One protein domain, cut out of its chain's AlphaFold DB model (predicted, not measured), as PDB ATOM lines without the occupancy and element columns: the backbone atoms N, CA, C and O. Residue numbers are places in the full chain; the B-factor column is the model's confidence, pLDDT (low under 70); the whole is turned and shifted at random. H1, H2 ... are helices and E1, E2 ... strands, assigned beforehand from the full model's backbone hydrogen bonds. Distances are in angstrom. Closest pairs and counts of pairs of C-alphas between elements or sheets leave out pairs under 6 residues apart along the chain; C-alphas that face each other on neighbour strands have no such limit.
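Overview. This is residues 984 to 1174 of the 1174 residues of an uncharacterized protein of Symbiodinium microadriaticum (UniProt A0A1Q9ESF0). Two lobes are joined by residues 1074 to 1076: the larger is a five-stranded sheet with H3, H5 and H6 packed on one face, the smaller a three-stranded sheet with H1 and H2 on it. H3 lies lengthwise over the larger sheet, and residues 1038 to 1043 stick out from the smaller lobe. The 191 printed residues hold six named helices and eight named strands, in the order E1 H1 E2 H2 E3 H3 H4 E4 E5 E6 E7 E8 H5 H6, class mixed. The sheets, E4 E5 E6 E8 E7 and E2 E1 E3, are antiparallel throughout. The whole is loose, with a radius of gyration of the C-alphas of 20.2 A, and elongated, spanning 57 by 37 by 28 A.

Along the chain. The larger sheet has E4, residues 1106 to 1108, E5, 1113 to 1116, E6, 1119 to 1123, E8, 1147 to 1150, and E7, 1137 to 1140. H3, residues 1077 to 1096, measures 28.7 A and begins at C-alpha 1077 (169.345, 115.460, 114.676). H4 is 1100 to 1103, H5 1151 to 1158, and H6 1162 to 1173, 16.5 A, ending at C-alpha 1173 (161.722, 111.941, 100.473). The smaller sheet has E2, 1029 to 1033, E1, 984 to 988, from C-alpha 984 (174.158, 125.790, 120.798), and E3, 1070 to 1073. H1, 996 to 1009, measures 20.0 A and H2, 1042 to 1058, 24.2 A.

Arrangement. E4, E5 and E6 form a meander, each strand the antiparallel neighbour of the one before. N 1108 and O 1113 are 2.8 A apart, N 1116 and O 1119 2.8 A, N 1150 and O 1121 2.8 A, and, in the hairpin E7 and E8, N 1138 and O 1149 2.8 A, each within hydrogen-bond range. H3 has a kink of 27 degrees near residue 1084 and is on this sheet at a height of 7.5 A, over E5 and E6, along the strands. H5 is on the same face as H3. H3 touches H6 with residues 1088 to 1095, Val 1092 and Val 1169 having the closest C-alphas, 5.9 A, at a steep tilt of 45 degrees, opposite ways. H3 touches H4 at Ala 1094 and Ala 1101, their closest C-alphas, 5.2 A. H5 and H6 touch, about perpendicular at 84 degrees, the closest C-alphas those of Ala 1155 and Ala 1162, 5.1 A. In the smaller sheet N 986 and O 1072 are 2.8 A apart, and N 1030 and O 987 2.8 A, within hydrogen-bond range. E2, H2 and E3 form a split strand-helix-strand unit, two strands running the same way with E1 between them, its crossover right-handed. H2 is on this sheet at a height of 9.1 A, along the strands; H1 is on it too, and apart from H2. Every O i to N i+4 pair is within hydrogen-bond range in H1, H2, H5 and H6, and 14 of 16 in H3; H4 is too short for one.

Size, cuts and confidence. The C-alphas farthest apart, those of Ser 1039 and Pro 1161, are 61.1 A apart. The printed part has no cut. The links H1 to E2, H2 to E3 and E6 to E7 are long. Mean pLDDT of the printed part is 94.5; residues 1143 to 1145 are under 70.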
ATOM      1  N   THR A 984     173.936 124.982 122.011       95.25
ATOM      2  CA  THR A 984     174.158 125.790 120.798       95.25
ATOM      3  C   THR A 984     172.913 126.591 120.424       95.25
ATOM      4  O   THR A 984     171.811 126.049 120.367       95.25
ATOM      5  N   LEU A 985     173.082 127.877 120.120       96.94
ATOM      6  CA  LEU A 985     172.056 128.740 119.536       96.94
ATOM      7  C   LEU A 985     172.212 128.803 118.013       96.94
ATOM      8  O   LEU A 985     173.320 128.866 117.482       96.94
ATOM      9  N   VAL A 986     171.087 128.796 117.308       96.69
ATOM     10  CA  VAL A 986     170.989 129.014 115.864       96.69
ATOM     11  C   VAL A 986     170.425 130.406 115.654       96.69
ATOM     12  O   VAL A 986     169.316 130.704 116.093       96.69
ATOM     13  N   ILE A 987     171.183 131.252 114.970       97.88
ATOM     14  CA  ILE A 987     170.764 132.607 114.624       97.88
ATOM     15  C   ILE A 987     170.581 132.648 113.115       97.88
ATOM     16  O   ILE A 987     171.446 132.189 112.365       97.88
ATOM     17  N   GLY A 988     169.440 133.145 112.659       96.75
ATOM     18  CA  GLY A 988     169.065 133.175 111.254       96.75
ATOM     19  C   GLY A 988     168.358 134.463 110.870       96.75
ATOM     20  O   GLY A 988     168.191 135.367 111.681       96.75
ATOM     21  N   GLY A 989     167.950 134.532 109.607       96.25
ATOM     22  CA  GLY A 989     167.277 135.696 109.028       96.25
ATOM     23  C   GLY A 989     167.950 136.188 107.755       96.25
ATOM     24  O   GLY A 989     167.321 136.898 106.988       96.25
ATOM     25  N   TRP A 990     169.178 135.764 107.456       97.69
ATOM     26  CA  TRP A 990     169.876 136.152 106.231       97.69
ATOM     27  C   TRP A 990     169.362 135.417 104.979       97.69
ATOM     28  O   TRP A 990     168.939 134.258 105.072       97.69
ATOM     29  N   PRO A 991     169.470 136.028 103.785       95.56
ATOM     30  CA  PRO A 991     169.314 135.329 102.510       95.56
ATOM     31  C   PRO A 991     170.213 134.087 102.413       95.56
ATOM     32  O   PRO A 991     171.326 134.074 102.945       95.56
ATOM     33  N   ARG A 992     169.748 133.038 101.715       92.31
ATOM     34  CA  ARG A 992     170.435 131.726 101.607       92.31
ATOM     35  C   ARG A 992     171.861 131.810 101.057       92.31
ATOM     36  O   ARG A 992     172.676 130.937 101.350       92.31
ATOM     37  N   ASP A 993     172.160 132.840 100.282       94.44
ATOM     38  CA  ASP A 993     173.428 133.067  99.603       94.44
ATOM     39  C   ASP A 993     174.338 134.087 100.310       94.44
ATOM     40  O   ASP A 993     175.403 134.420  99.780       94.44
ATOM     41  N   SER A 994     173.989 134.543 101.516       96.88
ATOM     42  CA  SER A 994     174.776 135.534 102.261       96.88
ATOM     43  C   SER A 994     176.180 135.021 102.578       96.88
ATOM     44  O   SER A 994     176.365 133.880 103.010       96.88
ATOM     45  N   ARG A 995     177.201 135.858 102.348       97.19
ATOM     46  CA  ARG A 995     178.605 135.499 102.610       97.19
ATOM     47  C   ARG A 995     178.841 135.380 104.116       97.19
ATOM     48  O   ARG A 995     178.406 136.240 104.875       97.19
ATOM     49  N   ARG A 996     179.615 134.373 104.543       97.00
ATOM     50  CA  ARG A 996     179.980 134.137 105.956       97.00
ATOM     51  C   ARG A 996     180.469 135.404 106.667       97.00
ATOM     52  O   ARG A 996     180.074 135.650 107.796       97.00
ATOM     53  N   GLN A 997     181.320 136.196 106.015       97.62
ATOM     54  CA  GLN A 997     181.867 137.429 106.595       97.62
ATOM     55  C   GLN A 997     180.779 138.472 106.875       97.62
ATOM     56  O   GLN A 997     180.799 139.092 107.930       97.62
ATOM     57  N   THR A 998     179.811 138.621 105.967       97.25
ATOM     58  CA  THR A 998     178.668 139.525 106.138       97.25
ATOM     59  C   THR A 998     177.813 139.098 107.326       97.25
ATOM     60  O   THR A 998     177.524 139.919 108.185       97.25
ATOM     61  N   ILE A 999     177.497 137.801 107.428       97.75
ATOM     62  CA  ILE A 999     176.703 137.246 108.536       97.75
ATOM     63  C   ILE A 999     177.388 137.504 109.879       97.75
ATOM     64  O   ILE A 999     176.759 137.997 110.806       97.75
ATOM     65  N   LEU A1000     178.684 137.188 109.989       97.88
ATOM     66  CA  LEU A1000     179.425 137.360 111.241       97.88
ATOM     67  C   LEU A1000     179.606 138.837 111.615       97.88
ATOM     68  O   LEU A1000     179.558 139.162 112.798       97.88
ATOM     69  N   LYS A1001     179.765 139.725 110.625       98.00
ATOM     70  CA  LYS A1001     179.836 141.174 110.846       98.00
ATOM     71  C   LYS A1001     178.508 141.719 111.380       98.00
ATOM     72  O   LYS A1001     178.490 142.324 112.445       98.00
ATOM     73  N   GLU A1002     177.407 141.459 110.677       97.94
ATOM     74  CA  GLU A1002     176.070 141.919 111.081       97.94
ATOM     75  C   GLU A1002     175.641 141.324 112.429       97.94
ATOM     76  O   GLU A1002     174.994 141.994 113.229       97.94
ATOM     77  N   LEU A1003     176.034 140.079 112.714       98.00
ATOM     78  CA  LEU A1003     175.769 139.452 114.002       98.00
ATOM     79  C   LEU A1003     176.545 140.120 115.150       98.00
ATOM     80  O   LEU A1003     175.985 140.310 116.226       98.00
ATOM     81  N   GLY A1004     177.799 140.520 114.921       97.75
ATOM     82  CA  GLY A1004     178.567 141.306 115.891       97.75
ATOM     83  C   GLY A1004     177.926 142.669 116.173       97.75
ATOM     84  O   GLY A1004     177.768 143.049 117.333       97.75
ATOM     85  N   GLU A1005     177.469 143.363 115.125       97.81
ATOM     86  CA  GLU A1005     176.718 144.620 115.255       97.81
ATOM     87  C   GLU A1005     175.400 144.420 116.024       97.81
ATOM     88  O   GLU A1005     175.027 145.254 116.849       97.81
ATOM     89  N   ALA A1006     174.703 143.299 115.803       97.81
ATOM     90  CA  ALA A1006     173.487 142.953 116.535       97.81
ATOM     91  C   ALA A1006     173.760 142.691 118.027       97.81
ATOM     92  O   ALA A1006     173.019 143.190 118.871       97.81
ATOM     93  N   PHE A1007     174.831 141.969 118.373       98.06
ATOM     94  CA  PHE A1007     175.208 141.746 119.775       98.06
ATOM     95  C   PHE A1007     175.605 143.032 120.494       98.06
ATOM     96  O   PHE A1007     175.283 143.181 121.668       98.06
ATOM     97  N   GLN A1008     176.251 143.970 119.798       97.69
ATOM     98  CA  GLN A1008     176.544 145.292 120.348       97.69
ATOM     99  C   GLN A1008     175.271 146.104 120.597       97.69
ATOM    100  O   GLN A1008     175.103 146.664 121.673       97.69
ATOM    101  N   LYS A1009     174.357 146.148 119.621       97.62
ATOM    102  CA  LYS A1009     173.091 146.889 119.742       97.62
ATOM    103  C   LYS A1009     172.186 146.355 120.853       97.62
ATOM    104  O   LYS A1009     171.406 147.120 121.405       97.62
ATOM    105  N   LEU A1010     172.263 145.055 121.140       97.62
ATOM    106  CA  LEU A1010     171.469 144.394 122.178       97.62
ATOM    107  C   LEU A1010     172.147 144.323 123.546       97.62
ATOM    108  O   LEU A1010     171.543 143.770 124.459       97.62
ATOM    109  N   ASP A1011     173.378 144.819 123.670       97.38
ATOM    110  CA  ASP A1011     174.174 144.703 124.895       97.38
ATOM    111  C   ASP A1011     174.342 143.242 125.377       97.38
ATOM    112  O   ASP A1011     174.167 142.896 126.541       97.38
ATOM    113  N   LEU A1012     174.630 142.331 124.436       97.81
ATOM    114  CA  LEU A1012     174.775 140.890 124.708       97.81
ATOM    115  C   LEU A1012     176.225 140.400 124.651       97.81
ATOM    116  O   LEU A1012     176.456 139.193 124.748       97.81
ATOM    117  N   GLN A1013     177.197 141.295 124.459       96.81
ATOM    118  CA  GLN A1013     178.600 140.908 124.261       96.81
ATOM    119  C   GLN A1013     179.155 140.121 125.456       96.81
ATOM    120  O   GLN A1013     179.804 139.097 125.257       96.81
ATOM    121  N   ASP A1014     178.792 140.512 126.679       96.31
ATOM    122  CA  ASP A1014     179.249 139.875 127.922       96.31
ATOM    123  C   ASP A1014     178.718 138.446 128.120       96.31
ATOM    124  O   ASP A1014     179.214 137.679 128.956       96.31
ATOM    125  N   LEU A1015     177.694 138.058 127.357       96.50
ATOM    126  CA  LEU A1015     177.082 136.732 127.418       96.50
ATOM    127  C   LEU A1015     177.668 135.758 126.381       96.50
ATOM    128  O   LEU A1015     177.330 134.572 126.416       96.50
ATOM    129  N   VAL A1016     178.521 136.226 125.462       96.50
ATOM    130  CA  VAL A1016     179.122 135.410 124.395       96.50
ATOM    131  C   VAL A1016     180.413 134.759 124.896       96.50
ATOM    132  O   VAL A1016     181.430 135.425 125.048       96.50
ATOM    133  N   ASP A1017     180.409 133.439 125.108       94.25
ATOM    134  CA  ASP A1017     181.623 132.717 125.540       94.25
ATOM    135  C   ASP A1017     182.494 132.259 124.364       94.25
ATOM    136  O   ASP A1017     183.713 132.154 124.474       94.25
ATOM    137  N   GLN A1018     181.862 131.938 123.234       95.12
ATOM    138  CA  GLN A1018     182.531 131.480 122.020       95.12
ATOM    139  C   GLN A1018     181.999 132.253 120.820       95.12
ATOM    140  O   GLN A1018     180.795 132.481 120.687       95.12
ATOM    141  N   ALA A1019     182.906 132.632 119.919       95.75
ATOM    142  CA  ALA A1019     182.536 133.383 118.731       95.75
ATOM    143  C   ALA A1019     181.569 132.572 117.841       95.75
ATOM    144  O   ALA A1019     181.807 131.383 117.592       95.75
ATOM    145  N   PRO A1020     180.497 133.196 117.317       97.06
ATOM    146  CA  PRO A1020     179.603 132.535 116.379       97.06
ATOM    147  C   PRO A1020     180.345 132.146 115.092       97.06
ATOM    148  O   PRO A1020     181.277 132.820 114.648       97.06
ATOM    149  N   PHE A1021     179.914 131.061 114.452       97.12
ATOM    150  CA  PHE A1021     180.505 130.570 113.207       97.12
ATOM    151  C   PHE A1021     179.444 130.109 112.201       97.12
ATOM    152  O   PHE A1021     178.306 129.800 112.544       97.12
ATOM    153  N   CYS A1022     179.824 130.027 110.923       96.19
ATOM    154  CA  CYS A1022     178.989 129.457 109.864       96.19
ATOM    155  C   CYS A1022     179.616 128.162 109.341       96.19
ATOM    156  O   CYS A1022     180.827 128.095 109.136       96.19
ATOM    157  N   THR A1023     178.791 127.159 109.031       90.56
ATOM    158  CA  THR A1023     179.230 125.843 108.518       90.56
ATOM    159  C   THR A1023     179.641 125.849 107.037       90.56
ATOM    160  O   THR A1023     179.729 124.800 106.403       90.56
ATOM    161  N   GLY A1024     179.836 127.019 106.428       92.25
ATOM    162  CA  GLY A1024     180.250 127.151 105.034       92.25
ATOM    163  C   GLY A1024     180.436 128.605 104.598       92.25
ATOM    164  O   GLY A1024     180.149 129.518 105.373       92.25
ATOM    165  N   PRO A1025     180.914 128.834 103.360       86.88
ATOM    166  CA  PRO A1025     181.223 130.172 102.850       86.88
ATOM    167  C   PRO A1025     179.974 131.026 102.594       86.88
ATOM    168  O   PRO A1025     180.046 132.251 102.690       86.88
ATOM    169  N   ARG A1026     178.839 130.388 102.284       90.62
ATOM    170  CA  ARG A1026     177.533 131.033 102.109       90.62
ATOM    171  C   ARG A1026     176.446 130.251 102.833       90.62
ATOM    172  O   ARG A1026     176.363 129.030 102.656       90.62
ATOM    173  N   ARG A1027     175.665 130.926 103.676       94.00
ATOM    174  CA  ARG A1027     174.597 130.346 104.509       94.00
ATOM    175  C   ARG A1027     173.527 131.407 104.787       94.00
ATOM    176  O   ARG A1027     173.770 132.587 104.601       94.00
ATOM    177  N   SER A1028     172.375 130.979 105.296       94.62
ATOM    178  CA  SER A1028     171.346 131.858 105.879       94.62
ATOM    179  C   SER A1028     171.381 131.911 107.412       94.62
ATOM    180  O   SER A1028     170.527 132.558 108.019       94.62
ATOM    181  N   ILE A1029     172.307 131.179 108.045       96.81
ATOM    182  CA  ILE A1029     172.355 130.982 109.500       96.81
ATOM    183  C   ILE A1029     173.791 130.978 110.042       96.81
ATOM    184  O   ILE A1029     174.731 130.549 109.359       96.81
ATOM    185  N   ALA A1030     173.929 131.390 111.298       97.69
ATOM    186  CA  ALA A1030     175.112 131.250 112.136       97.69
ATOM    187  C   ALA A1030     174.799 130.357 113.349       97.69
ATOM    188  O   ALA A1030     173.669 130.320 113.837       97.69
ATOM    189  N   LEU A1031     175.802 129.621 113.820       96.75
ATOM    190  CA  LEU A1031     175.745 128.799 115.024       96.75
ATOM    191  C   LEU A1031     176.596 129.454 116.106       96.75
ATOM    192  O   LEU A1031     177.731 129.848 115.839       96.75
ATOM    193  N   MET A1032     176.062 129.543 117.316       97.31
ATOM    194  CA  MET A1032     176.753 130.106 118.467       97.31
ATOM    195  C   MET A1032     176.709 129.113 119.633       97.31
ATOM    196  O   MET A1032     175.668 128.980 120.280       97.31
ATOM    197  N   PRO A1033     177.795 128.368 119.884       96.50
ATOM    198  CA  PRO A1033     177.891 127.515 121.058       96.50
ATOM    199  C   PRO A1033     178.027 128.370 122.324       96.50
ATOM    200  O   PRO A1033     178.806 129.316 122.370       96.50
ATOM    201  N   VAL A1034     177.271 128.016 123.357       96.50
ATOM    202  CA  VAL A1034     177.272 128.649 124.678       96.50
ATOM    203  C   VAL A1034     177.841 127.637 125.669       96.50
ATOM    204  O   VAL A1034     177.271 126.562 125.895       96.50
ATOM    205  N   ALA A1035     179.013 127.946 126.216       94.88
ATOM    206  CA  ALA A1035     179.715 127.056 127.132       94.88
ATOM    207  C   ALA A1035     179.176 127.224 128.558       94.88
ATOM    208  O   ALA A1035     178.806 128.324 128.965       94.88
ATOM    209  N   ILE A1036     179.146 126.139 129.333       95.06
ATOM    210  CA  ILE A1036     178.894 126.243 130.778       95.06
ATOM    211  C   ILE A1036     180.122 126.925 131.391       95.06
ATOM    212  O   ILE A1036     181.243 126.450 131.189       95.06
ATOM    213  N   ARG A1037     179.931 128.051 132.088       96.19
ATOM    214  CA  ARG A1037     181.031 128.708 132.818       96.19
ATOM    215  C   ARG A1037     181.365 127.895 134.079       96.19
ATOM    216  O   ARG A1037     180.465 127.272 134.628       96.19
ATOM    217  N   PRO A1038     182.611 127.910 134.589       95.31
ATOM    218  CA  PRO A1038     182.991 127.097 135.752       95.31
ATOM    219  C   PRO A1038     182.145 127.334 137.012       95.31
ATOM    220  O   PRO A1038     181.968 126.419 137.806       95.31
ATOM    221  N   SER A1039     181.619 128.549 137.190       93.12
ATOM    222  CA  SER A1039     180.760 128.942 138.314       93.12
ATOM    223  C   SER A1039     179.260 128.782 138.046       93.12
ATOM    224  O   SER A1039     178.444 129.162 138.881       93.12
ATOM    225  N   GLU A1040     178.874 128.280 136.876       95.44
ATOM    226  CA  GLU A1040     177.498 128.317 136.400       95.44
ATOM    227  C   GLU A1040     176.903 126.911 136.292       95.44
ATOM    228  O   GLU A1040     177.524 125.981 135.779       95.44
ATOM    229  N   THR A1041     175.662 126.756 136.750       96.31
ATOM    230  CA  THR A1041     174.888 125.523 136.578       96.31
ATOM    231  C   THR A1041     174.350 125.397 135.148       96.31
ATOM    232  O   THR A1041     174.325 126.351 134.366       96.31
ATOM    233  N   GLU A1042     173.855 124.215 134.770       90.81
ATOM    234  CA  GLU A1042     173.208 124.037 133.462       90.81
ATOM    235  C   GLU A1042     171.986 124.962 133.279       90.81
ATOM    236  O   GLU A1042     171.726 125.446 132.172       90.81
ATOM    237  N   GLU A1043     171.280 125.259 134.370       90.88
ATOM    238  CA  GLU A1043     170.172 126.214 134.413       90.88
ATOM    239  C   GLU A1043     170.645 127.642 134.154       90.88
ATOM    240  O   GLU A1043     170.035 128.337 133.339       90.88
ATOM    241  N   GLY A1044     171.772 128.052 134.749       95.88
ATOM    242  CA  GLY A1044     172.397 129.346 134.468       95.88
ATOM    243  C   GLY A1044     172.740 129.497 132.985       95.88
ATOM    244  O   GLY A1044     172.318 130.466 132.346       95.88
ATOM    245  N   ARG A1045     173.367 128.471 132.385       96.00
ATOM    246  CA  ARG A1045     173.661 128.460 130.941       96.00
ATOM    247  C   ARG A1045     172.380 128.629 130.124       96.00
ATOM    248  O   ARG A1045     172.341 129.413 129.174       96.00
ATOM    249  N   ARG A1046     171.319 127.901 130.481       94.69
ATOM    250  CA  ARG A1046     170.024 127.968 129.792       94.69
ATOM    251  C   ARG A1046     169.363 129.339 129.949       94.69
ATOM    252  O   ARG A1046     168.814 129.843 128.971       94.69
ATOM    253  N   ALA A1047     169.456 129.957 131.125       95.69
ATOM    254  CA  ALA A1047     168.971 131.309 131.379       95.69
ATOM    255  C   ALA A1047     169.706 132.337 130.505       95.69
ATOM    256  O   ALA A1047     169.058 133.175 129.875       95.69
ATOM    257  N   ARG A1048     171.036 132.225 130.352       96.44
ATOM    258  CA  ARG A1048     171.788 133.074 129.407       96.44
ATOM    259  C   ARG A1048     171.355 132.859 127.963       96.44
ATOM    260  O   ARG A1048     171.121 133.825 127.244       96.44
ATOM    261  N   MET A1049     171.208 131.606 127.534       97.19
ATOM    262  CA  MET A1049     170.709 131.303 126.189       97.19
ATOM    263  C   MET A1049     169.318 131.905 125.956       97.19
ATOM    264  O   MET A1049     169.045 132.441 124.883       97.19
ATOM    265  N   PHE A1050     168.444 131.864 126.965       96.88
ATOM    266  CA  PHE A1050     167.115 132.461 126.892       96.88
ATOM    267  C   PHE A1050     167.167 133.989 126.781       96.88
ATOM    268  O   PHE A1050     166.371 134.555 126.036       96.88
ATOM    269  N   ARG A1051     168.137 134.658 127.423       97.44
ATOM    270  CA  ARG A1051     168.368 136.101 127.236       97.44
ATOM    271  C   ARG A1051     168.678 136.449 125.780       97.44
ATOM    272  O   ARG A1051     168.077 137.383 125.262       97.44
ATOM    273  N   PHE A1052     169.513 135.666 125.087       97.75
ATOM    274  CA  PHE A1052     169.736 135.854 123.643       97.75
ATOM    275  C   PHE A1052     168.438 135.708 122.842       97.75
ATOM    276  O   PHE A1052     168.097 136.581 122.047       97.75
ATOM    277  N   VAL A1053     167.688 134.623 123.059       97.50
ATOM    278  CA  VAL A1053     166.438 134.367 122.324       97.50
ATOM    279  C   VAL A1053     165.411 135.477 122.573       97.50
ATOM    280  O   VAL A1053     164.814 135.984 121.624       97.50
ATOM    281  N   SER A1054     165.243 135.886 123.831       96.94
ATOM    282  CA  SER A1054     164.323 136.949 124.235       96.94
ATOM    283  C   SER A1054     164.710 138.292 123.614       96.94
ATOM    284  O   SER A1054     163.865 138.927 122.989       96.94
ATOM    285  N   ALA A1055     165.992 138.666 123.666       97.62
ATOM    286  CA  ALA A1055     166.483 139.928 123.118       97.62
ATOM    287  C   ALA A1055     166.318 140.026 121.590       97.62
ATOM    288  O   ALA A1055     165.922 141.077 121.084       97.62
ATOM    289  N   PHE A1056     166.558 138.942 120.841       97.50
ATOM    290  CA  PHE A1056     166.297 138.908 119.392       97.50
ATOM    291  C   PHE A1056     164.798 138.892 119.057       97.50
ATOM    292  O   PHE A1056     164.399 139.360 117.993       97.50
ATOM    293  N   ALA A1057     163.950 138.341 119.930       95.56
ATOM    294  CA  ALA A1057     162.507 138.323 119.716       95.56
ATOM    295  C   ALA A1057     161.874 139.704 119.957       95.56
ATOM    296  O   ALA A1057     161.067 140.153 119.132       95.56
ATOM    297  N   SER A1058     162.265 140.371 121.052       95.69
ATOM    298  CA  SER A1058     161.747 141.676 121.475       95.69
ATOM    299  C   SER A1058     162.214 142.820 120.580       95.69
ATOM    300  O   SER A1058     161.471 143.775 120.372       95.69
ATOM    301  N   ASN A1059     163.419 142.722 120.013       95.44
ATOM    302  CA  ASN A1059     163.986 143.760 119.162       95.44
ATOM    303  C   ASN A1059     163.825 143.411 117.678       95.44
ATOM    304  O   ASN A1059     164.128 142.304 117.234       95.44
ATOM    305  N   GLN A1060     163.362 144.365 116.869       93.69
ATOM    306  CA  GLN A1060     163.284 144.190 115.417       93.69
ATOM    307  C   GLN A1060     164.640 144.466 114.759       93.69
ATOM    308  O   GLN A1060     164.832 145.480 114.097       93.69
ATOM    309  N   ILE A1061     165.597 143.553 114.941       96.25
ATOM    310  CA  ILE A1061     166.887 143.645 114.252       96.25
ATOM    311  C   ILE A1061     166.718 143.146 112.827       96.25
ATOM    312  O   ILE A1061     166.331 142.000 112.607       96.25
ATOM    313  N   LEU A1062     167.023 144.005 111.863       97.00
ATOM    314  CA  LEU A1062     167.024 143.665 110.449       97.00
ATOM    315  C   LEU A1062     168.451 143.336 110.000       97.00
ATOM    316  O   LEU A1062     169.410 143.972 110.438       97.00
ATOM    317  N   SER A1063     168.586 142.340 109.127       97.12
ATOM    318  CA  SER A1063     169.821 142.079 108.386       97.12
ATOM    319  C   SER A1063     170.093 143.207 107.387       97.12
ATOM    320  O   SER A1063     169.200 144.003 107.075       97.12
ATOM    321  N   GLY A1064     171.284 143.231 106.787       93.56
ATOM    322  CA  GLY A1064     171.589 144.147 105.681       93.56
ATOM    323  C   GLY A1064     170.666 143.983 104.462       93.56
ATOM    324  O   GLY A1064     170.581 144.882 103.632       93.56
ATOM    325  N   ALA A1065     169.936 142.865 104.368       93.69
ATOM    326  CA  ALA A1065     168.931 142.601 103.336       93.69
ATOM    327  C   ALA A1065     167.496 143.002 103.746       93.69
ATOM    328  O   ALA A1065     166.549 142.698 103.023       93.69
ATOM    329  N   GLY A1066     167.309 143.636 104.909       95.19
ATOM    330  CA  GLY A1066     165.998 144.069 105.408       95.19
ATOM    331  C   GLY A1066     165.140 142.953 106.019       95.19
ATOM    332  O   GLY A1066     163.990 143.183 106.382       95.19
ATOM    333  N   THR A1067     165.670 141.739 106.156       95.88
ATOM    334  CA  THR A1067     164.967 140.607 106.777       95.88
ATOM    335  C   THR A1067     165.196 140.575 108.286       95.88
ATOM    336  O   THR A1067     166.322 140.746 108.748       95.88
ATOM    337  N   LYS A1068     164.147 140.319 109.076       97.12
ATOM    338  CA  LYS A1068     164.260 140.239 110.541       97.12
ATOM    339  C   LYS A1068     165.139 139.054 110.968       97.12
ATOM    340  O   LYS A1068     164.891 137.913 110.567       97.12
ATOM    341  N   LEU A1069     166.145 139.329 111.798       97.56
ATOM    342  CA  LEU A1069     166.975 138.315 112.439       97.56
ATOM    343  C   LEU A1069     166.200 137.616 113.561       97.56
ATOM    344  O   LEU A1069     165.398 138.224 114.266       97.56
ATOM    345  N   TRP A1070     166.459 136.327 113.740       97.19
ATOM    346  CA  TRP A1070     165.855 135.502 114.781       97.19
ATOM    347  C   TRP A1070     166.904 134.598 115.425       97.19
ATOM    348  O   TRP A1070     167.869 134.192 114.781       97.19
ATOM    349  N   CYS A1071     166.700 134.255 116.694       97.38
ATOM    350  CA  CYS A1071     167.547 133.339 117.453       97.38
ATOM    351  C   CYS A1071     166.687 132.202 118.016       97.38
ATOM    352  O   CYS A1071     165.583 132.436 118.504       97.38
ATOM    353  N   SER A1072     167.163 130.964 117.926       95.75
ATOM    354  CA  SER A1072     166.478 129.780 118.446       95.75
ATOM    355  C   SER A1072     167.478 128.766 118.994       95.75
ATOM    356  O   SER A1072     168.654 128.780 118.637       95.75
ATOM    357  N   PHE A1073     167.014 127.855 119.842       94.62
ATOM    358  CA  PHE A1073     167.828 126.739 120.312       94.62
ATOM    359  C   PHE A1073     168.150 125.785 119.155       94.62
ATOM    360  O   PHE A1073     167.299 125.494 118.309       94.62
ATOM    361  N   SER A1074     169.387 125.289 119.112       92.19
ATOM    362  CA  SER A1074     169.762 124.220 118.192       92.19
ATOM    363  C   SER A1074     168.966 122.964 118.517       92.19
ATOM    364  O   SER A1074     168.925 122.518 119.661       92.19
ATOM    365  N   ARG A1075     168.342 122.391 117.488       88.38
ATOM    366  CA  ARG A1075     167.590 121.140 117.590       88.38
ATOM    367  C   ARG A1075     168.511 119.944 117.400       88.38
ATOM    368  O   ARG A1075     169.444 119.996 116.585       88.38
ATOM    369  N   THR A1076     168.236 118.846 118.096       85.50
ATOM    370  CA  THR A1076     168.986 117.598 117.893       85.50
ATOM    371  C   THR A1076     168.745 117.035 116.478       85.50
ATOM    372  O   THR A1076     167.805 117.451 115.790       85.50
ATOM    373  N   PRO A1077     169.609 116.147 115.944       82.81
ATOM    374  CA  PRO A1077     169.345 115.460 114.676       82.81
ATOM    375  C   PRO A1077     167.965 114.795 114.625       82.81
ATOM    376  O   PRO A1077     167.285 114.904 113.607       82.81
ATOM    377  N   GLU A1078     167.532 114.200 115.732       83.00
ATOM    378  CA  GLU A1078     166.241 113.530 115.880       83.00
ATOM    379  C   GLU A1078     165.097 114.550 115.822       83.00
ATOM    380  O   GLU A1078     164.190 114.418 115.006       83.00
ATOM    381  N   GLU A1079     165.181 115.641 116.589       86.00
ATOM    382  CA  GLU A1079     164.192 116.730 116.552       86.00
ATOM    383  C   GLU A1079     164.105 117.395 115.172       86.00
ATOM    384  O   GLU A1079     163.031 117.809 114.727       86.00
ATOM    385  N   ARG A1080     165.231 117.497 114.456       86.81
ATOM    386  CA  ARG A1080     165.244 117.965 113.064       86.81
ATOM    387  C   ARG A1080     164.597 116.952 112.130       86.81
ATOM    388  O   ARG A1080     163.875 117.375 111.235       86.81
ATOM    389  N   ALA A1081     164.811 115.655 112.334       87.19
ATOM    390  CA  ALA A1081     164.177 114.599 111.547       87.19
ATOM    391  C   ALA A1081     162.655 114.533 111.778       87.19
ATOM    392  O   ALA A1081     161.917 114.232 110.838       87.19
ATOM    393  N   VAL A1082     162.197 114.848 112.994       90.62
ATOM    394  CA  VAL A1082     160.782 115.008 113.362       90.62
ATOM    395  C   VAL A1082     160.187 116.241 112.675       90.62
ATOM    396  O   VAL A1082     159.208 116.130 111.942       90.62
ATOM    397  N   ALA A1083     160.824 117.408 112.799       91.00
ATOM    398  CA  ALA A1083     160.359 118.629 112.136       91.00
ATOM    399  C   ALA A1083     160.397 118.531 110.599       91.00
ATOM    400  O   ALA A1083     159.548 119.100 109.910       91.00
ATOM    401  N   ALA A1084     161.369 117.793 110.055       92.38
ATOM    402  CA  ALA A1084     161.481 117.523 108.629       92.38
ATOM    403  C   ALA A1084     160.307 116.692 108.096       92.38
ATOM    404  O   ALA A1084     159.980 116.841 106.924       92.38
ATOM    405  N   HIS A1085     159.648 115.881 108.932       95.56
ATOM    406  CA  HIS A1085     158.457 115.118 108.539       95.56
ATOM    407  C   HIS A1085     157.269 116.033 108.230       95.56
ATOM    408  O   HIS A1085     156.693 115.968 107.147       95.56
ATOM    409  N   ALA A1086     156.975 116.985 109.119       96.56
ATOM    410  CA  ALA A1086     155.946 117.995 108.863       96.56
ATOM    411  C   ALA A1086     156.288 118.846 107.621       96.56
ATOM    412  O   ALA A1086     155.432 119.136 106.783       96.56
ATOM    413  N   ALA A1087     157.569 119.201 107.454       95.62
ATOM    414  CA  ALA A1087     158.038 119.930 106.275       95.62
ATOM    415  C   ALA A1087     157.945 119.105 104.977       95.62
ATOM    416  O   ALA A1087     157.688 119.678 103.920       95.62
ATOM    417  N   LEU A1088     158.139 117.784 105.041       97.19
ATOM    418  CA  LEU A1088     157.953 116.866 103.920       97.19
ATOM    419  C   LEU A1088     156.499 116.910 103.442       97.19
ATOM    420  O   LEU A1088     156.274 117.177 102.266       97.19
ATOM    421  N   ILE A1089     155.529 116.747 104.351       97.62
ATOM    422  CA  ILE A1089     154.093 116.814 104.023       97.62
ATOM    423  C   ILE A1089     153.751 118.180 103.411       97.62
ATOM    424  O   ILE A1089     153.089 118.239 102.376       97.62
ATOM    425  N   LYS A1090     154.289 119.277 103.967       97.75
ATOM    426  CA  LYS A1090     154.121 120.622 103.393       97.75
ATOM    427  C   LYS A1090     154.606 120.709 101.944       97.75
ATOM    428  O   LYS A1090     153.921 121.295 101.115       97.75
ATOM    429  N   ARG A1091     155.784 120.152 101.633       97.56
ATOM    430  CA  ARG A1091     156.335 120.144 100.264       97.56
ATOM    431  C   ARG A1091     155.490 119.308  99.315       97.56
ATOM    432  O   ARG A1091     155.302 119.724  98.178       97.56
ATOM    433  N   VAL A1092     154.976 118.170  99.780       97.94
ATOM    434  CA  VAL A1092     154.091 117.317  98.982       97.94
ATOM    435  C   VAL A1092     152.835 118.096  98.600       97.94
ATOM    436  O   VAL A1092     152.556 118.228  97.415       97.94
ATOM    437  N   VAL A1093     152.140 118.706  99.568       97.88
ATOM    438  CA  VAL A1093     150.936 119.501  99.272       97.88
ATOM    439  C   VAL A1093     151.268 120.711  98.404       97.88
ATOM    440  O   VAL A1093     150.595 120.926  97.406       97.88
ATOM    441  N   ALA A1094     152.360 121.427  98.687       97.31
ATOM    442  CA  ALA A1094     152.775 122.586  97.894       97.31
ATOM    443  C   ALA A1094     153.160 122.244  96.443       97.31
ATOM    444  O   ALA A1094     153.163 123.137  95.599       97.31
ATOM    445  N   THR A1095     153.492 120.980  96.153       97.88
ATOM    446  CA  THR A1095     153.757 120.505  94.785       97.88
ATOM    447  C   THR A1095     152.462 120.410  93.974       97.88
ATOM    448  O   THR A1095     152.489 120.639  92.768       97.88
ATOM    449  N   PHE A1096     151.333 120.112  94.624       97.81
ATOM    450  CA  PHE A1096     150.017 120.081  93.987       97.81
ATOM    451  C   PHE A1096     149.333 121.450  94.022       97.81
ATOM    452  O   PHE A1096     148.843 121.917  92.998       97.81
ATOM    453  N   ASP A1097     149.330 122.096  95.189       97.12
ATOM    454  CA  ASP A1097     148.702 123.389  95.423       97.12
ATOM    455  C   ASP A1097     149.451 124.173  96.519       97.12
ATOM    456  O   ASP A1097     149.430 123.847  97.711       97.12
ATOM    457  N   SER A1098     150.132 125.245  96.104       95.62
ATOM    458  CA  SER A1098     150.892 126.112  97.010       95.62
ATOM    459  C   SER A1098     150.023 126.980  97.924       95.62
ATOM    460  O   SER A1098     150.486 127.334  99.009       95.62
ATOM    461  N   THR A1099     148.798 127.311  97.504       95.44
ATOM    462  CA  THR A1099     147.845 128.099  98.300       95.44
ATOM    463  C   THR A1099     147.240 127.241  99.403       95.44
ATOM    464  O   THR A1099     147.313 127.606 100.575       95.44
ATOM    465  N   LEU A1100     146.819 126.021  99.066       95.69
ATOM    466  CA  LEU A1100     146.316 125.037 100.025       95.69
ATOM    467  C   LEU A1100     147.347 124.709 101.115       95.69
ATOM    468  O   LEU A1100     147.013 124.617 102.295       95.69
ATOM    469  N   ALA A1101     148.625 124.593 100.739       93.88
ATOM    470  CA  ALA A1101     149.711 124.332 101.685       93.88
ATOM    471  C   ALA A1101     149.999 125.492 102.661       93.88
ATOM    472  O   ALA A1101     150.726 125.293 103.644       93.88
ATOM    473  N   GLN A1102     149.517 126.703 102.364       91.69
ATOM    474  CA  GLN A1102     149.669 127.883 103.217       91.69
ATOM    475  C   GLN A1102     148.439 128.136 104.088       91.69
ATOM    476  O   GLN A1102     148.618 128.525 105.238       91.69
ATOM    477  N   GLU A1103     147.235 127.918 103.558       94.19
ATOM    478  CA  GLU A1103     145.988 128.335 104.210       94.19
ATOM    479  C   GLU A1103     145.285 127.210 104.978       94.19
ATOM    480  O   GLU A1103     144.686 127.474 106.016       94.19
ATOM    481  N   SER A1104     145.388 125.963 104.512       94.12
ATOM    482  CA  SER A1104     144.548 124.858 105.009       94.12
ATOM    483  C   SER A1104     145.297 123.817 105.841       94.12
ATOM    484  O   SER A1104     144.713 122.803 106.219       94.12
ATOM    485  N   LEU A1105     146.595 124.023 106.089       96.94
ATOM    486  CA  LEU A1105     147.432 123.084 106.834       96.94
ATOM    487  C   LEU A1105     147.977 123.691 108.121       96.94
ATOM    488  O   LEU A1105     148.707 124.684 108.089       96.94
ATOM    489  N   ASP A1106     147.747 122.989 109.226       96.50
ATOM    490  CA  ASP A1106     148.338 123.295 110.523       96.50
ATOM    491  C   ASP A1106     149.530 122.375 110.804       96.50
ATOM    492  O   ASP A1106     149.446 121.147 110.708       96.50
ATOM    493  N   PHE A1107     150.668 122.965 111.179       96.00
ATOM    494  CA  PHE A1107     151.921 122.239 111.397       96.00
ATOM    495  C   PHE A1107     152.379 122.320 112.849       96.00
ATOM    496  O   PHE A1107     152.702 123.393 113.360       96.00
ATOM    497  N   GLU A1108     152.557 121.165 113.482       95.25
ATOM    498  CA  GLU A1108     153.228 121.044 114.769       95.25
ATOM    499  C   GLU A1108     154.634 120.453 114.575       95.25
ATOM    500  O   GLU A1108     154.886 119.257 114.721       95.25
ATOM    501  N   TYR A1109     155.607 121.315 114.266       91.81
ATOM    502  CA  TYR A1109     156.992 120.896 113.994       91.81
ATOM    503  C   TYR A1109     157.691 120.182 115.164       91.81
ATOM    504  O   TYR A1109     158.712 119.536 114.940       91.81
ATOM    505  N   LYS A1110     157.190 120.317 116.399       88.75
ATOM    506  CA  LYS A1110     157.752 119.652 117.588       88.75
ATOM    507  C   LYS A1110     157.434 118.155 117.610       88.75
ATOM    508  O   LYS A1110     158.280 117.363 118.008       88.75
ATOM    509  N   THR A1111     156.232 117.781 117.182       93.25
ATOM    510  CA  THR A1111     155.774 116.386 117.079       93.25
ATOM    511  C   THR A1111     155.916 115.843 115.654       93.25
ATOM    512  O   THR A1111     155.736 114.649 115.426       93.25
ATOM    513  N   GLY A1112     156.266 116.711 114.696       95.00
ATOM    514  CA  GLY A1112     156.319 116.375 113.277       95.00
ATOM    515  C   GLY A1112     154.930 116.113 112.708       95.00
ATOM    516  O   GLY A1112     154.811 115.352 111.753       95.00
ATOM    517  N   THR A1113     153.897 116.692 113.321       97.06
ATOM    518  CA  THR A1113     152.499 116.442 112.978       97.06
ATOM    519  C   THR A1113     151.982 117.495 112.014       97.06
ATOM    520  O   THR A1113     152.261 118.682 112.188       97.06
ATOM    521  N   THR A1114     151.204 117.061 111.029       98.00
ATOM    522  CA  THR A1114     150.488 117.946 110.110       98.00
ATOM    523  C   THR A1114     149.002 117.618 110.150       98.00
ATOM    524  O   THR A1114     148.622 116.453 110.020       98.00
ATOM    525  N   TRP A1115     148.172 118.644 110.296       97.69
ATOM    526  CA  TRP A1115     146.715 118.554 110.301       97.69
ATOM    527  C   TRP A1115     146.156 119.234 109.054       97.69
ATOM    528  O   TRP A1115     146.645 120.284 108.644       97.69
ATOM    529  N   GLY A1116     145.154 118.607 108.449       96.88
ATOM    530  CA  GLY A1116     144.304 119.196 107.423       96.88
ATOM    531  C   GLY A1116     142.862 119.319 107.928       96.88
ATOM    532  O   GLY A1116     142.572 118.899 109.052       96.88
ATOM    533  N   PRO A1117     141.949 119.849 107.099       95.81
ATOM    534  CA  PRO A1117     140.542 120.042 107.464       95.81
ATOM    535  C   PRO A1117     139.852 118.743 107.909       95.81
ATOM    536  O   PRO A1117     139.080 118.756 108.863       95.81
ATOM    537  N   ASP A1118     140.204 117.611 107.294       94.31
ATOM    538  CA  ASP A1118     139.575 116.310 107.563       94.31
ATOM    539  C   ASP A1118     140.289 115.478 108.647       94.31
ATOM    540  O   ASP A1118     139.884 114.352 108.947       94.31
ATOM    541  N   GLY A1119     141.367 115.998 109.250       95.38
ATOM    542  CA  GLY A1119     142.095 115.327 110.331       95.38
ATOM    543  C   GLY A1119     143.618 115.309 110.181       95.38
ATOM    544  O   GLY A1119     144.222 116.133 109.495       95.38
ATOM    545  N   MET A1120     144.276 114.378 110.880       97.31
ATOM    546  CA  MET A1120     145.740 114.331 110.978       97.31
ATOM    547  C   MET A1120     146.370 113.659 109.753       97.31
ATOM    548  O   MET A1120     146.360 112.441 109.628       97.31
ATOM    549  N   LEU A1121     146.995 114.429 108.871       97.31
ATOM    550  CA  LEU A1121     147.593 113.912 107.633       97.31
ATOM    551  C   LEU A1121     148.844 113.057 107.874       97.31
ATOM    552  O   LEU A1121     149.218 112.248 107.029       97.31
ATOM    553  N   GLY A1122     149.518 113.239 109.007       97.19
ATOM    554  CA  GLY A1122     150.663 112.424 109.396       97.19
ATOM    555  C   GLY A1122     151.337 112.941 110.657       97.19
ATOM    556  O   GLY A1122     151.167 114.102 111.030       97.19
ATOM    557  N   SER A1123     152.119 112.082 111.306       96.88
ATOM    558  CA  SER A1123     152.914 112.437 112.482       96.88
ATOM    559  C   SER A1123     154.210 111.634 112.544       96.88
ATOM    560  O   SER A1123     154.308 110.540 111.985       96.88
ATOM    561  N   ALA A1124     155.216 112.190 113.221       94.88
ATOM    562  CA  ALA A1124     156.454 111.483 113.535       94.88
ATOM    563  C   ALA A1124     156.452 110.879 114.950       94.88
ATOM    564  O   ALA A1124     157.161 109.903 115.174       94.88
ATOM    565  N   ASN A1125     155.674 111.445 115.884       92.12
ATOM    566  CA  ASN A1125     155.666 111.036 117.297       92.12
ATOM    567  C   ASN A1125     154.288 110.601 117.818       92.12
ATOM    568  O   ASN A1125     154.222 109.956 118.863       92.12
ATOM    569  N   LEU A1126     153.189 110.980 117.159       93.50
ATOM    570  CA  LEU A1126     151.842 110.609 117.597       93.50
ATOM    571  C   LEU A1126     151.386 109.309 116.924       93.50
ATOM    572  O   LEU A1126     151.706 109.089 115.754       93.50
ATOM    573  N   PRO A1127     150.616 108.460 117.627       93.50
ATOM    574  CA  PRO A1127     150.032 107.270 117.026       93.50
ATOM    575  C   PRO A1127     148.963 107.636 115.987       93.50
ATOM    576  O   PRO A1127     148.364 108.714 116.027       93.50
ATOM    577  N   ILE A1128     148.702 106.701 115.073       94.19
ATOM    578  CA  ILE A1128     147.626 106.804 114.083       94.19
ATOM    579  C   ILE A1128     146.273 106.875 114.810       94.19
ATOM    580  O   ILE A1128     145.993 106.006 115.642       94.19
ATOM    581  N   PRO A1129     145.402 107.855 114.512       92.88
ATOM    582  CA  PRO A1129     144.092 107.923 115.133       92.88
ATOM    583  C   PRO A1129     143.209 106.756 114.671       92.88
ATOM    584  O   PRO A1129     143.229 106.412 113.490       92.88
ATOM    585  N   PRO A1130     142.344 106.204 115.541       90.19
ATOM    586  CA  PRO A1130     141.541 105.014 115.227       90.19
ATOM    587  C   PRO A1130     140.590 105.155 114.030       90.19
ATOM    588  O   PRO A1130     140.095 104.158 113.519       90.19
ATOM    589  N   LYS A1131     140.281 106.389 113.614       88.12
ATOM    590  CA  LYS A1131     139.379 106.679 112.489       88.12
ATOM    591  C   LYS A1131     140.062 106.584 111.121       88.12
ATOM    592  O   LYS A1131     139.372 106.609 110.109       88.12
ATOM    593  N   HIS A1132     141.392 106.520 111.081       89.06
ATOM    594  CA  HIS A1132     142.136 106.480 109.828       89.06
ATOM    595  C   HIS A1132     142.042 105.092 109.207       89.06
ATOM    596  O   HIS A1132     142.154 104.075 109.893       89.06
ATOM    597  N   ASN A1133     141.865 105.035 107.889       84.88
ATOM    598  CA  ASN A1133     141.872 103.767 107.183       84.88
ATOM    599  C   ASN A1133     143.313 103.246 107.086       84.88
ATOM    600  O   ASN A1133     144.106 103.730 106.278       84.88
ATOM    601  N   HIS A1134     143.635 102.226 107.884       79.31
ATOM    602  CA  HIS A1134     144.976 101.645 107.959       79.31
ATOM    603  C   HIS A1134     145.547 101.188 106.602       79.31
ATOM    604  O   HIS A1134     146.763 101.164 106.440       79.31
ATOM    605  N   GLY A1135     144.707 100.882 105.602       83.12
ATOM    606  CA  GLY A1135     145.168 100.471 104.268       83.12
ATOM    607  C   GLY A1135     145.849 101.578 103.445       83.12
ATOM    608  O   GLY A1135     146.583 101.277 102.504       83.12
ATOM    609  N   GLY A1136     145.626 102.852 103.784       89.88
ATOM    610  CA  GLY A1136     146.175 104.013 103.071       89.88
ATOM    611  C   GLY A1136     147.434 104.619 103.693       89.88
ATOM    612  O   GLY A1136     147.938 105.616 103.176       89.88
ATOM    613  N   ILE A1137     147.938 104.054 104.791       96.06
ATOM    614  CA  ILE A1137     148.986 104.685 105.595       96.06
ATOM    615  C   ILE A1137     150.370 104.259 105.113       96.06
ATOM    616  O   ILE A1137     150.677 103.075 104.983       96.06
ATOM    617  N   ASP A1138     151.216 105.247 104.850       95.62
ATOM    618  CA  ASP A1138     152.603 105.072 104.451       95.62
ATOM    619  C   ASP A1138     153.525 105.306 105.654       95.62
ATOM    620  O   ASP A1138     153.608 106.419 106.178       95.62
ATOM    621  N   HIS A1139     154.190 104.242 106.105       94.12
ATOM    622  CA  HIS A1139     155.119 104.265 107.234       94.12
ATOM    623  C   HIS A1139     156.563 104.468 106.764       94.12
ATOM    624  O   HIS A1139     156.986 103.885 105.770       94.12
ATOM    625  N   ASP A1140     157.332 105.254 107.513       90.00
ATOM    626  CA  ASP A1140     158.741 105.543 107.245       90.00
ATOM    627  C   ASP A1140     159.553 105.586 108.551       90.00
ATOM    628  O   ASP A1140     159.094 106.114 109.566       90.00
ATOM    629  N   GLY A1141     160.776 105.058 108.519       84.19
ATOM    630  CA  GLY A1141     161.678 104.961 109.672       84.19
ATOM    631  C   GLY A1141     161.556 103.675 110.506       84.19
ATOM    632  O   GLY A1141     160.587 102.924 110.416       84.19
ATOM    633  N   GLU A1142     162.579 103.431 111.330       77.00
ATOM    634  CA  GLU A1142     162.638 102.316 112.285       77.00
ATOM    635  C   GLU A1142     162.099 102.736 113.671       77.00
ATOM    636  O   GLU A1142     162.211 103.911 114.053       77.00
ATOM    637  N   PRO A1143     161.524 101.806 114.461       67.62
ATOM    638  CA  PRO A1143     161.157 102.065 115.853       67.62
ATOM    639  C   PRO A1143     162.360 102.603 116.654       67.62
ATOM    640  O   PRO A1143     163.474 102.114 116.469       67.62
ATOM    641  N   PRO A1144     162.178 103.577 117.565       63.41
ATOM    642  CA  PRO A1144     160.910 104.094 118.088       63.41
ATOM    643  C   PRO A1144     160.289 105.248 117.275       63.41
ATOM    644  O   PRO A1144     159.208 105.710 117.625       63.41
ATOM    645  N   PHE A1145     160.935 105.722 116.205       69.69
ATOM    646  CA  PHE A1145     160.501 106.897 115.431       69.69
ATOM    647  C   PHE A1145     159.797 106.490 114.135       69.69
ATOM    648  O   PHE A1145     160.199 106.895 113.041       69.69
ATOM    649  N   GLN A1146     158.756 105.668 114.264       87.19
ATOM    650  CA  GLN A1146     157.961 105.217 113.128       87.19
ATOM    651  C   GLN A1146     157.035 106.350 112.671       87.19
ATOM    652  O   GLN A1146     155.946 106.561 113.205       87.19
ATOM    653  N   LYS A1147     157.499 107.107 111.680       95.00
ATOM    654  CA  LYS A1147     156.747 108.199 111.071       95.00
ATOM    655  C   LYS A1147     155.680 107.613 110.165       95.00
ATOM    656  O   LYS A1147     155.875 106.556 109.567       95.00
ATOM    657  N   TRP A1148     154.562 108.303 110.028       96.38
ATOM    658  CA  TRP A1148     153.498 107.866 109.133       96.38
ATOM    659  C   TRP A1148     152.830 109.050 108.434       96.38
ATOM    660  O   TRP A1148     152.861 110.183 108.929       96.38
ATOM    661  N   ILE A1149     152.280 108.789 107.249       97.75
ATOM    662  CA  ILE A1149     151.508 109.730 106.429       97.75
ATOM    663  C   ILE A1149     150.258 108.998 105.932       97.75
ATOM    664  O   ILE A1149     150.369 107.916 105.358       97.75
ATOM    665  N   ASP A1150     149.074 109.571 106.132       97.38
ATOM    666  CA  ASP A1150     147.831 109.053 105.558       97.38
ATOM    667  C   ASP A1150     147.689 109.532 104.109       97.38
ATOM    668  O   ASP A1150     147.303 110.670 103.838       97.38
ATOM    669  N   ILE A1151     148.019 108.653 103.159       97.75
ATOM    670  CA  ILE A1151     147.961 108.972 101.730       97.75
ATOM    671  C   ILE A1151     146.513 109.166 101.267       97.75
ATOM    672  O   ILE A1151     146.285 109.923 100.329       97.75
ATOM    673  N   GLY A1152     145.541 108.508 101.906       96.50
ATOM    674  CA  GLY A1152     144.129 108.613 101.542       96.50
ATOM    675  C   GLY A1152     143.575 110.002 101.837       96.50
ATOM    676  O   GLY A1152     143.021 110.643 100.946       96.50
ATOM    677  N   LEU A1153     143.800 110.498 103.054       96.56
ATOM    678  CA  LEU A1153     143.402 111.859 103.425       96.56
ATOM    679  C   LEU A1153     144.198 112.915 102.663       96.56
ATOM    680  O   LEU A1153     143.633 113.910 102.220       96.56
ATOM    681  N   LEU A1154     145.499 112.688 102.457       97.44
ATOM    682  CA  LEU A1154     146.319 113.613 101.682       97.44
ATOM    683  C   LEU A1154     145.829 113.715 100.229       97.44
ATOM    684  O   LEU A1154     145.788 114.810  99.680       97.44
ATOM    685  N   ALA A1155     145.417 112.594  99.630       97.50
ATOM    686  CA  ALA A1155     144.837 112.516  98.291       97.50
ATOM    687  C   ALA A1155     143.468 113.191  98.178       97.50
ATOM    688  O   ALA A1155     143.235 113.916  97.208       97.50
ATOM    689  N   ALA A1156     142.603 113.005  99.178       96.56
ATOM    690  CA  ALA A1156     141.330 113.712  99.268       96.56
ATOM    691  C   ALA A1156     141.553 115.230  99.347       96.56
ATOM    692  O   ALA A1156     140.976 115.975  98.557       96.56
ATOM    693  N   LEU A1157     142.480 115.669 100.205       97.12
ATOM    694  CA  LEU A1157     142.800 117.081 100.400       97.12
ATOM    695  C   LEU A1157     143.268 117.768  99.107       97.12
ATOM    696  O   LEU A1157     142.808 118.861  98.797       97.12
ATOM    697  N   VAL A1158     144.162 117.139  98.335       97.69
ATOM    698  CA  VAL A1158     144.657 117.726  97.073       97.69
ATOM    699  C   VAL A1158     143.777 117.410  95.857       97.69
ATOM    700  O   VAL A1158     144.103 117.830  94.747       97.69
ATOM    701  N   SER A1159     142.680 116.662  96.029       97.19
ATOM    702  CA  SER A1159     141.821 116.183  94.934       97.19
ATOM    703  C   SER A1159     142.597 115.439  93.829       97.19
ATOM    704  O   SER A1159     142.384 115.656  92.634       97.19
ATOM    705  N   LYS A1160     143.529 114.559  94.225       97.88
ATOM    706  CA  LYS A1160     144.353 113.739  93.313       97.88
ATOM    707  C   LYS A1160     144.235 112.253  93.638       97.88
ATOM    708  O   LYS A1160     143.986 111.898  94.786       97.88
ATOM    709  N   PRO A1161     144.443 111.349  92.666       97.69
ATOM    710  CA  PRO A1161     144.466 109.918  92.946       97.69
ATOM    711  C   PRO A1161     145.609 109.552  93.909       97.69
ATOM    712  O   PRO A1161     146.745 109.999  93.752       97.69
ATOM    713  N   ALA A1162     145.336 108.661  94.868       96.38
ATOM    714  CA  ALA A1162     146.290 108.253  95.911       96.38
ATOM    715  C   ALA A1162     147.631 107.714  95.372       96.38
ATOM    716  O   ALA A1162     148.664 107.833  96.032       96.38
ATOM    717  N   LYS A1163     147.631 107.145  94.159       97.19
ATOM    718  CA  LYS A1163     148.847 106.683  93.477       97.19
ATOM    719  C   LYS A1163     149.798 107.840  93.149       97.19
ATOM    720  O   LYS A1163     150.982 107.745  93.453       97.19
ATOM    721  N   GLU A1164     149.275 108.932  92.598       97.88
ATOM    722  CA  GLU A1164     150.052 110.127  92.238       97.88
ATOM    723  C   GLU A1164     150.623 110.799  93.493       97.88
ATOM    724  O   GLU A1164     151.808 111.121  93.555       97.88
ATOM    725  N   VAL A1165     149.816 110.912  94.553       97.75
ATOM    726  CA  VAL A1165     150.278 111.454  95.841       97.75
ATOM    727  C   VAL A1165     151.398 110.603  96.438       97.75
ATOM    728  O   VAL A1165     152.399 111.153  96.897       97.75
ATOM    729  N   ARG A1166     151.296 109.270  96.381       97.25
ATOM    730  CA  ARG A1166     152.356 108.362  96.853       97.25
ATOM    731  C   ARG A1166     153.662 108.538  96.071       97.25
ATOM    732  O   ARG A1166     154.736 108.521  96.673       97.25
ATOM    733  N   GLU A1167     153.586 108.738  94.756       97.25
ATOM    734  CA  GLU A1167     154.755 109.008  93.910       97.25
ATOM    735  C   GLU A1167     155.434 110.335  94.290       97.25
ATOM    736  O   GLU A1167     156.661 110.372  94.426       97.25
ATOM    737  N   VAL A1168     154.657 111.388  94.565       97.81
ATOM    738  CA  VAL A1168     155.184 112.690  95.014       97.81
ATOM    739  C   VAL A1168     155.754 112.625  96.433       97.81
ATOM    740  O   VAL A1168     156.804 113.218  96.691       97.81
ATOM    741  N   VAL A1169     155.143 111.866  97.352       97.56
ATOM    742  CA  VAL A1169     155.713 111.604  98.688       97.56
ATOM    743  C   VAL A1169     157.076 110.921  98.556       97.56
ATOM    744  O   VAL A1169     158.056 111.387  99.140       97.56
ATOM    745  N   ALA A1170     157.172 109.872  97.732       96.31
ATOM    746  CA  ALA A1170     158.434 109.185  97.466       96.31
ATOM    747  C   ALA A1170     159.465 110.104  96.789       96.31
ATOM    748  O   ALA A1170     160.654 110.028  97.098       96.31
ATOM    749  N   GLN A1171     159.028 110.996  95.896       96.62
ATOM    750  CA  GLN A1171     159.893 111.996  95.274       96.62
ATOM    751  C   GLN A1171     160.404 113.033  96.276       96.62
ATOM    752  O   GLN A1171     161.571 113.380  96.201       96.62
ATOM    753  N   CYS A1172     159.575 113.506  97.209       95.88
ATOM    754  CA  CYS A1172     159.956 114.522  98.195       95.88
ATOM    755  C   CYS A1172     160.822 113.979  99.347       95.88
ATOM    756  O   CYS A1172     161.420 114.781 100.080       95.88
ATOM    757  N   ARG A1173     160.818 112.652  99.552       93.69
ATOM    758  CA  ARG A1173     161.722 111.941 100.473       93.69
ATOM    759  C   ARG A1173     163.132 111.789  99.903       93.69
ATOM    760  O   ARG A1173     164.082 111.822 100.682       93.69
ATOM    761  N   ARG A1174     163.241 111.585  98.585       91.69
ATOM    762  CA  ARG A1174     164.516 111.592  97.853       91.69
ATOM    763  C   ARG A1174     165.078 113.008  97.790       91.69
ATOM    764  O   ARG A1174     166.319 113.122  97.876       91.69
TER     765      ARG A1174